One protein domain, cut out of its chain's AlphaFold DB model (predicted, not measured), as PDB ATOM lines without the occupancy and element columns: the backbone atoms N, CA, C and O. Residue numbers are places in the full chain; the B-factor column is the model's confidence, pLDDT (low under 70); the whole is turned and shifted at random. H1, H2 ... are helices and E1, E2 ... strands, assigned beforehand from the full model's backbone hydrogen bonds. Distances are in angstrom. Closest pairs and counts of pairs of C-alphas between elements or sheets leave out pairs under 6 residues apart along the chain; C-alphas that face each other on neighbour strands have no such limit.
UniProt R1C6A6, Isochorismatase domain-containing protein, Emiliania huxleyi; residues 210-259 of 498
ATOM      1  N   GLY A 210     -92.760 -50.907  51.492       81.06
ATOM      2  CA  GLY A 210     -93.890 -50.209  50.869       81.06
ATOM      3  C   GLY A 210     -95.231 -50.477  51.549       81.06
ATOM      4  O   GLY A 210     -96.145 -49.666  51.468       81.06
ATOM      5  N   LEU A 211     -95.341 -51.575  52.303       82.81
ATOM      6  CA  LEU A 211     -96.560 -51.928  53.042       82.81
ATOM      7  C   LEU A 211     -96.593 -51.379  54.475       82.81
ATOM      8  O   LEU A 211     -97.496 -51.708  55.251       82.81
ATOM      9  N   LYS A 212     -95.619 -50.547  54.855       76.06
ATOM     10  CA  LYS A 212     -95.634 -49.853  56.142       76.06
ATOM     11  C   LYS A 212     -96.489 -48.601  56.026       76.06
ATOM     12  O   LYS A 212     -96.234 -47.752  55.183       76.06
ATOM     13  N   ASP A 213     -97.451 -48.450  56.932       72.38
ATOM     14  CA  ASP A 213     -98.185 -47.193  57.103       72.38
ATOM     15  C   ASP A 213     -97.247 -46.149  57.735       72.38
ATOM     16  O   ASP A 213     -97.250 -45.931  58.946       72.38
ATOM     17  N   VAL A 214     -96.381 -45.552  56.911       67.06
ATOM     18  CA  VAL A 214     -95.388 -44.542  57.318       67.06
ATOM     19  C   VAL A 214     -96.037 -43.279  57.871       67.06
ATOM     20  O   VAL A 214     -95.427 -42.580  58.678       67.06
ATOM     21  N   LEU A 215     -97.286 -43.011  57.492       65.38
ATOM     22  CA  LEU A 215     -98.061 -41.899  58.028       65.38
ATOM     23  C   LEU A 215     -98.865 -42.308  59.277       65.38
ATOM     24  O   LEU A 215     -99.307 -41.441  60.019       65.38
ATOM     25  N   GLY A 216     -99.013 -43.604  59.574       62.75
ATOM     26  CA  GLY A 216     -99.763 -44.119  60.727       62.75
ATOM     27  C   GLY A 216    -101.248 -43.762  60.677       62.75
ATOM     28  O   GLY A 216    -101.877 -43.514  61.713       62.75
ATOM     29  N   HIS A 217    -101.794 -43.619  59.472       64.38
ATOM     30  CA  HIS A 217    -103.020 -42.881  59.250       64.38
ATOM     31  C   HIS A 217    -104.141 -43.689  58.616       64.38
ATOM     32  O   HIS A 217    -105.281 -43.343  58.903       64.38
ATOM     33  N   THR A 218    -103.928 -44.777  57.871       67.94
ATOM     34  CA  THR A 218    -105.008 -45.354  57.039       67.94
ATOM     35  C   THR A 218    -106.259 -45.717  57.844       67.94
ATOM     36  O   THR A 218    -107.359 -45.297  57.492       67.94
ATOM     37  N   ALA A 219    -106.114 -46.416  58.974       65.75
ATOM     38  CA  ALA A 219    -107.254 -46.757  59.831       65.75
ATOM     39  C   ALA A 219    -107.908 -45.518  60.478       65.75
ATOM     40  O   ALA A 219    -109.130 -45.451  60.612       65.75
ATOM     41  N   SER A 220    -107.101 -44.524  60.859       66.00
ATOM     42  CA  SER A 220    -107.593 -43.270  61.440       66.00
ATOM     43  C   SER A 220    -108.282 -42.375  60.407       66.00
ATOM     44  O   SER A 220    -109.255 -41.705  60.728       66.00
ATOM     45  N   GLU A 221    -107.809 -42.389  59.163       66.25
ATOM     46  CA  GLU A 221    -108.340 -41.621  58.044       66.25
ATOM     47  C   GLU A 221    -109.646 -42.249  57.578       66.25
ATOM     48  O   GLU A 221    -110.637 -41.535  57.480       66.25
ATOM     49  N   LEU A 222    -109.701 -43.580  57.434       66.88
ATOM     50  CA  LEU A 222    -110.943 -44.324  57.186       66.88
ATOM     51  C   LEU A 222    -112.029 -43.981  58.217       66.88
ATOM     52  O   LEU A 222    -113.194 -43.818  57.862       66.88
ATOM     53  N   ALA A 223    -111.657 -43.812  59.488       67.25
ATOM     54  CA  ALA A 223    -112.594 -43.391  60.525       67.25
ATOM     55  C   ALA A 223    -113.068 -41.928  60.375       67.25
ATOM     56  O   ALA A 223    -114.172 -41.613  60.818       67.25
ATOM     57  N   LYS A 224    -112.268 -41.040  59.763       66.50
ATOM     58  CA  LYS A 224    -112.585 -39.611  59.562       66.50
ATOM     59  C   LYS A 224    -113.424 -39.351  58.313       66.50
ATOM     60  O   LYS A 224    -114.385 -38.594  58.395       66.50
ATOM     61  N   VAL A 225    -113.065 -39.946  57.173       61.66
ATOM     62  CA  VAL A 225    -113.847 -39.821  55.926       61.66
ATOM     63  C   VAL A 225    -115.080 -40.734  55.922       61.66
ATOM     64  O   VAL A 225    -116.040 -40.475  55.204       61.66
ATOM     65  N   GLY A 226    -115.115 -41.757  56.782       59.81
ATOM     66  CA  GLY A 226    -116.174 -42.764  56.781       59.81
ATOM     67  C   GLY A 226    -116.065 -43.697  55.570       59.81
ATOM     68  O   GLY A 226    -115.015 -43.801  54.943       59.81
ATOM     69  N   GLN A 227    -117.159 -44.383  55.221       55.72
ATOM     70  CA  GLN A 227    -117.253 -45.183  53.986       55.72
ATOM     71  C   GLN A 227    -117.591 -44.334  52.746       55.72
ATOM     72  O   GLN A 227    -118.141 -44.861  51.781       55.72
ATOM     73  N   SER A 228    -117.351 -43.018  52.771       52.06
ATOM     74  CA  SER A 228    -117.599 -42.187  51.591       52.06
ATOM     75  C   SER A 228    -116.784 -42.711  50.408       52.06
ATOM     76  O   SER A 228    -115.640 -43.127  50.596       52.06
ATOM     77  N   GLU A 229    -117.390 -42.702  49.220       54.69
ATOM     78  CA  GLU A 229    -116.812 -43.183  47.961       54.69
ATOM     79  C   GLU A 229    -115.367 -42.698  47.759       54.69
ATOM     80  O   GLU A 229    -114.983 -41.635  48.254       54.69
ATOM     81  N   MET A 230    -114.565 -43.478  47.027       63.62
ATOM     82  CA  MET A 230    -113.229 -43.071  46.585       63.62
ATOM     83  C   MET A 230    -113.356 -41.775  45.772       63.62
ATOM     84  O   MET A 230    -113.576 -41.818  44.571       63.62
ATOM     85  N   ALA A 231    -113.258 -40.615  46.427       65.62
ATOM     86  CA  ALA A 231    -113.594 -39.316  45.834       65.62
ATOM     87  C   ALA A 231    -112.703 -38.945  44.642       65.62
ATOM     88  O   ALA A 231    -113.031 -38.066  43.850       65.62
ATOM     89  N   ASN A 232    -111.561 -39.614  44.532       72.69
ATOM     90  CA  ASN A 232    -110.610 -39.444  43.459       72.69
ATOM     91  C   ASN A 232    -110.806 -40.456  42.319       72.69
ATOM     92  O   ASN A 232    -110.067 -40.397  41.343       72.69
ATOM     93  N   LEU A 233    -111.778 -41.360  42.426       83.31
ATOM     94  CA  LEU A 233    -112.075 -42.410  41.466       83.31
ATOM     95  C   LEU A 233    -113.472 -42.188  40.883       83.31
ATOM     96  O   LEU A 233    -114.452 -42.075  41.613       83.31
ATOM     97  N   VAL A 234    -113.567 -42.136  39.557       85.75
ATOM     98  CA  VAL A 234    -114.828 -41.906  38.847       85.75
ATOM     99  C   VAL A 234    -115.024 -42.993  37.802       85.75
ATOM    100  O   VAL A 234    -114.157 -43.209  36.954       85.75
ATOM    101  N   ASP A 235    -116.180 -43.653  37.833       90.44
ATOM    102  CA  ASP A 235    -116.578 -44.589  36.787       90.44
ATOM    103  C   ASP A 235    -116.772 -43.853  35.454       90.44
ATOM    104  O   ASP A 235    -117.466 -42.839  35.364       90.44
ATOM    105  N   VAL A 236    -116.180 -44.390  34.392       92.06
ATOM    106  CA  VAL A 236    -116.254 -43.839  33.036       92.06
ATOM    107  C   VAL A 236    -116.760 -44.915  32.090       92.06
ATOM    108  O   VAL A 236    -116.255 -46.033  32.068       92.06
ATOM    109  N   GLN A 237    -117.749 -44.597  31.259       95.12
ATOM    110  CA  GLN A 237    -118.190 -45.536  30.233       95.12
ATOM    111  C   GLN A 237    -117.092 -45.721  29.173       95.12
ATOM    112  O   GLN A 237    -116.578 -44.743  28.628       95.12
ATOM    113  N   ASN A 238    -116.765 -46.969  28.827       93.62
ATOM    114  CA  ASN A 238    -115.857 -47.246  27.717       93.62
ATOM    115  C   ASN A 238    -116.592 -47.056  26.383       93.62
ATOM    116  O   ASN A 238    -117.168 -47.989  25.826       93.62
ATOM    117  N   THR A 239    -116.573 -45.838  25.855       93.62
ATOM    118  CA  THR A 239    -117.159 -45.486  24.551       93.62
ATOM    119  C   THR A 239    -116.225 -45.799  23.373       93.62
ATOM    120  O   THR A 239    -116.341 -45.189  22.314       93.62
ATOM    121  N   GLY A 240    -115.300 -46.751  23.549       91.62
ATOM    122  CA  GLY A 240    -114.213 -47.044  22.609       91.62
ATOM    123  C   GLY A 240    -112.880 -46.390  22.981       91.62
ATOM    124  O   GLY A 240    -111.976 -46.353  22.155       91.62
ATOM    125  N   ILE A 241    -112.753 -45.887  24.215       90.25
ATOM    126  CA  ILE A 241    -111.511 -45.318  24.761       90.25
ATOM    127  C   ILE A 241    -110.422 -46.393  24.810       90.25
ATOM    128  O   ILE A 241    -109.302 -46.168  24.362       90.25
ATOM    129  N   VAL A 242    -110.766 -47.572  25.337       91.50
ATOM    130  CA  VAL A 242    -109.896 -48.751  25.314       91.50
ATOM    131  C   VAL A 242    -110.436 -49.702  24.249       91.50
ATOM    132  O   VAL A 242    -111.509 -50.286  24.463       91.50
ATOM    133  N   PRO A 243    -109.745 -49.850  23.102       92.69
ATOM    134  CA  PRO A 243    -110.155 -50.784  22.066       92.69
ATOM    135  C   PRO A 243    -109.890 -52.227  22.511       92.69
ATOM    136  O   PRO A 243    -109.052 -52.487  23.374       92.69
ATOM    137  N   THR A 244    -110.585 -53.181  21.895       90.56
ATOM    138  CA  THR A 244    -110.151 -54.582  21.915       90.56
ATOM    139  C   THR A 244    -109.455 -54.912  20.604       90.56
ATOM    140  O   THR A 244    -109.876 -54.454  19.542       90.56
ATOM    141  N   TYR A 245    -108.404 -55.719  20.686       91.38
ATOM    142  CA  TYR A 245    -107.747 -56.304  19.518       91.38
ATOM    143  C   TYR A 245    -108.333 -57.677  19.154       91.38
ATOM    144  O   TYR A 245    -107.967 -58.251  18.134       91.38
ATOM    145  N   TYR A 246    -109.254 -58.194  19.971       89.69
ATOM    146  CA  TYR A 246    -109.832 -59.527  19.845       89.69
ATOM    147  C   TYR A 246    -111.339 -59.419  19.617       89.69
ATOM    148  O   TYR A 246    -112.078 -58.918  20.467       89.69
ATOM    149  N   ALA A 247    -111.802 -59.885  18.458       88.50
ATOM    150  CA  ALA A 247    -113.201 -59.761  18.051       88.50
ATOM    151  C   ALA A 247    -114.172 -60.514  18.985       88.50
ATOM    152  O   ALA A 247    -115.297 -60.070  19.208       88.50
ATOM    153  N   ASP A 248    -113.727 -61.631  19.552       95.31
ATOM    154  CA  ASP A 248    -114.459 -62.508  20.468       95.31
ATOM    155  C   ASP A 248    -114.332 -62.107  21.948       95.31
ATOM    156  O   ASP A 248    -115.085 -62.595  22.795       95.31
ATOM    157  N   HIS A 249    -113.451 -61.155  22.262       91.94
ATOM    158  CA  HIS A 249    -113.243 -60.638  23.611       91.94
ATOM    159  C   HIS A 249    -113.418 -59.113  23.628       91.94
ATOM    160  O   HIS A 249    -112.429 -58.377  23.571       91.94
ATOM    161  N   PRO A 250    -114.665 -58.596  23.698       90.19
ATOM    162  CA  PRO A 250    -114.907 -57.159  23.716       90.19
ATOM    163  C   PRO A 250    -114.220 -56.499  24.915       90.19
ATOM    164  O   PRO A 250    -114.157 -57.071  26.005       90.19
ATOM    165  N   ALA A 251    -113.739 -55.268  24.722       92.25
ATOM    166  CA  ALA A 251    -113.182 -54.479  25.813       92.25
ATOM    167  C   ALA A 251    -114.237 -54.255  26.911       92.25
ATOM    168  O   ALA A 251    -115.447 -54.285  26.655       92.25
ATOM    169  N   THR A 252    -113.778 -54.011  28.142       92.94
ATOM    170  CA  THR A 252    -114.674 -53.693  29.263       92.94
ATOM    171  C   THR A 252    -115.623 -52.554  28.893       92.94
ATOM    172  O   THR A 252    -115.214 -51.605  28.236       92.94
ATOM    173  N   LYS A 253    -116.890 -52.618  29.315       94.94
ATOM    174  CA  LYS A 253    -117.869 -51.537  29.082       94.94
ATOM    175  C   LYS A 253    -117.682 -50.354  30.031       94.94
ATOM    176  O   LYS A 253    -118.204 -49.275  29.767       94.94
ATOM    177  N   MET A 254    -116.955 -50.576  31.121       94.44
ATOM    178  CA  MET A 254    -116.718 -49.613  32.186       94.44
ATOM    179  C   MET A 254    -115.220 -49.508  32.445       94.44
ATOM    180  O   MET A 254    -114.524 -50.516  32.577       94.44
ATOM    181  N   LEU A 255    -114.750 -48.277  32.494       92.38
ATOM    182  CA  LEU A 255    -113.420 -47.870  32.897       92.38
ATOM    183  C   LEU A 255    -113.529 -47.100  34.202       92.38
ATOM    184  O   LEU A 255    -114.612 -46.732  34.654       92.38
ATOM    185  N   VAL A 256    -112.368 -46.825  34.763       89.56
ATOM    186  CA  VAL A 256    -112.225 -46.003  35.943       89.56
ATOM    187  C   VAL A 256    -111.222 -44.908  35.616       89.56
ATOM    188  O   VAL A 256    -110.134 -45.192  35.117       89.56
ATOM    189  N   SER A 257    -111.600 -43.664  35.880       85.50
ATOM    190  CA  SER A 257    -110.692 -42.525  35.879       85.50
ATOM    191  C   SER A 257    -110.237 -42.262  37.305       85.50
ATOM    192  O   SER A 257    -111.063 -42.169  38.213       85.50
ATOM    193  N   ILE A 258    -108.928 -42.143  37.497       84.56
ATOM    194  CA  ILE A 258    -108.328 -41.818  38.786       84.56
ATOM    195  C   ILE A 258    -107.733 -40.420  38.677       84.56
ATOM    196  O   ILE A 258    -106.984 -40.106  37.755       84.56
ATOM    197  N   SER A 259    -108.078 -39.578  39.635       75.00
ATOM    198  CA  SER A 259    -107.415 -38.311  39.898       75.00
ATOM    199  C   SER A 259    -106.522 -38.459  41.124       75.00
ATOM    200  O   SER A 259    -106.719 -39.323  41.983       75.00
TER     201      SER A 259
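What this domain is: This is residues 210 to 259 of the 498 residues of the protein "Isochorismatase domain-containing protein" of Emiliania huxleyi (UniProt R1C6A6). Little regular structure is here: a two-stranded hairpin, E1 and E2, whose long loop, residues 238 to 253, reaches away at one end, while an arm of residues 210 to 229 with the short helix H1 sticks out at the other. The printed part has 50 residues, 18 of them in named elements, in the order H1, E1, E2; the class is mixed and the sheet antiparallel. It is extended, with a radius of gyration of the C-alphas of 17.0 A and spans of 47 by 24 by 16 A.

Where its parts are: Find C-alpha 233 at (-112.075, -42.410, 41.466); from there E1, residues 233 to 237, runs 13.2 A. E2, residues 254 to 258, also 13.2 A, ends at C-alpha 258, (-108.328, -41.818, 38.786). H1, residues 218 to 225, starts at (-105.008, -45.354, 57.039) and runs 10.5 A.

How they stand to each other: Look at the hairpin E1 and E2, antiparallel at 147 degrees: C-alphas 233 and 258 face each other at 4.6 A. N 234 and O 257 are within hydrogen-bond range at 2.8 A, as are N 255 and O 236 at 2.7 A. H1 and E2 are apart. In H1 every O i to N i+4 pair is within hydrogen-bond range.

The domain as a whole: The C-alphas of Gly 216 and Ala 247, the two farthest apart, are 47.4 A apart. The printed part has no cut. The link from E1 to E2 is long, 16 residues. Residues 214 to 231 have pLDDT under 70.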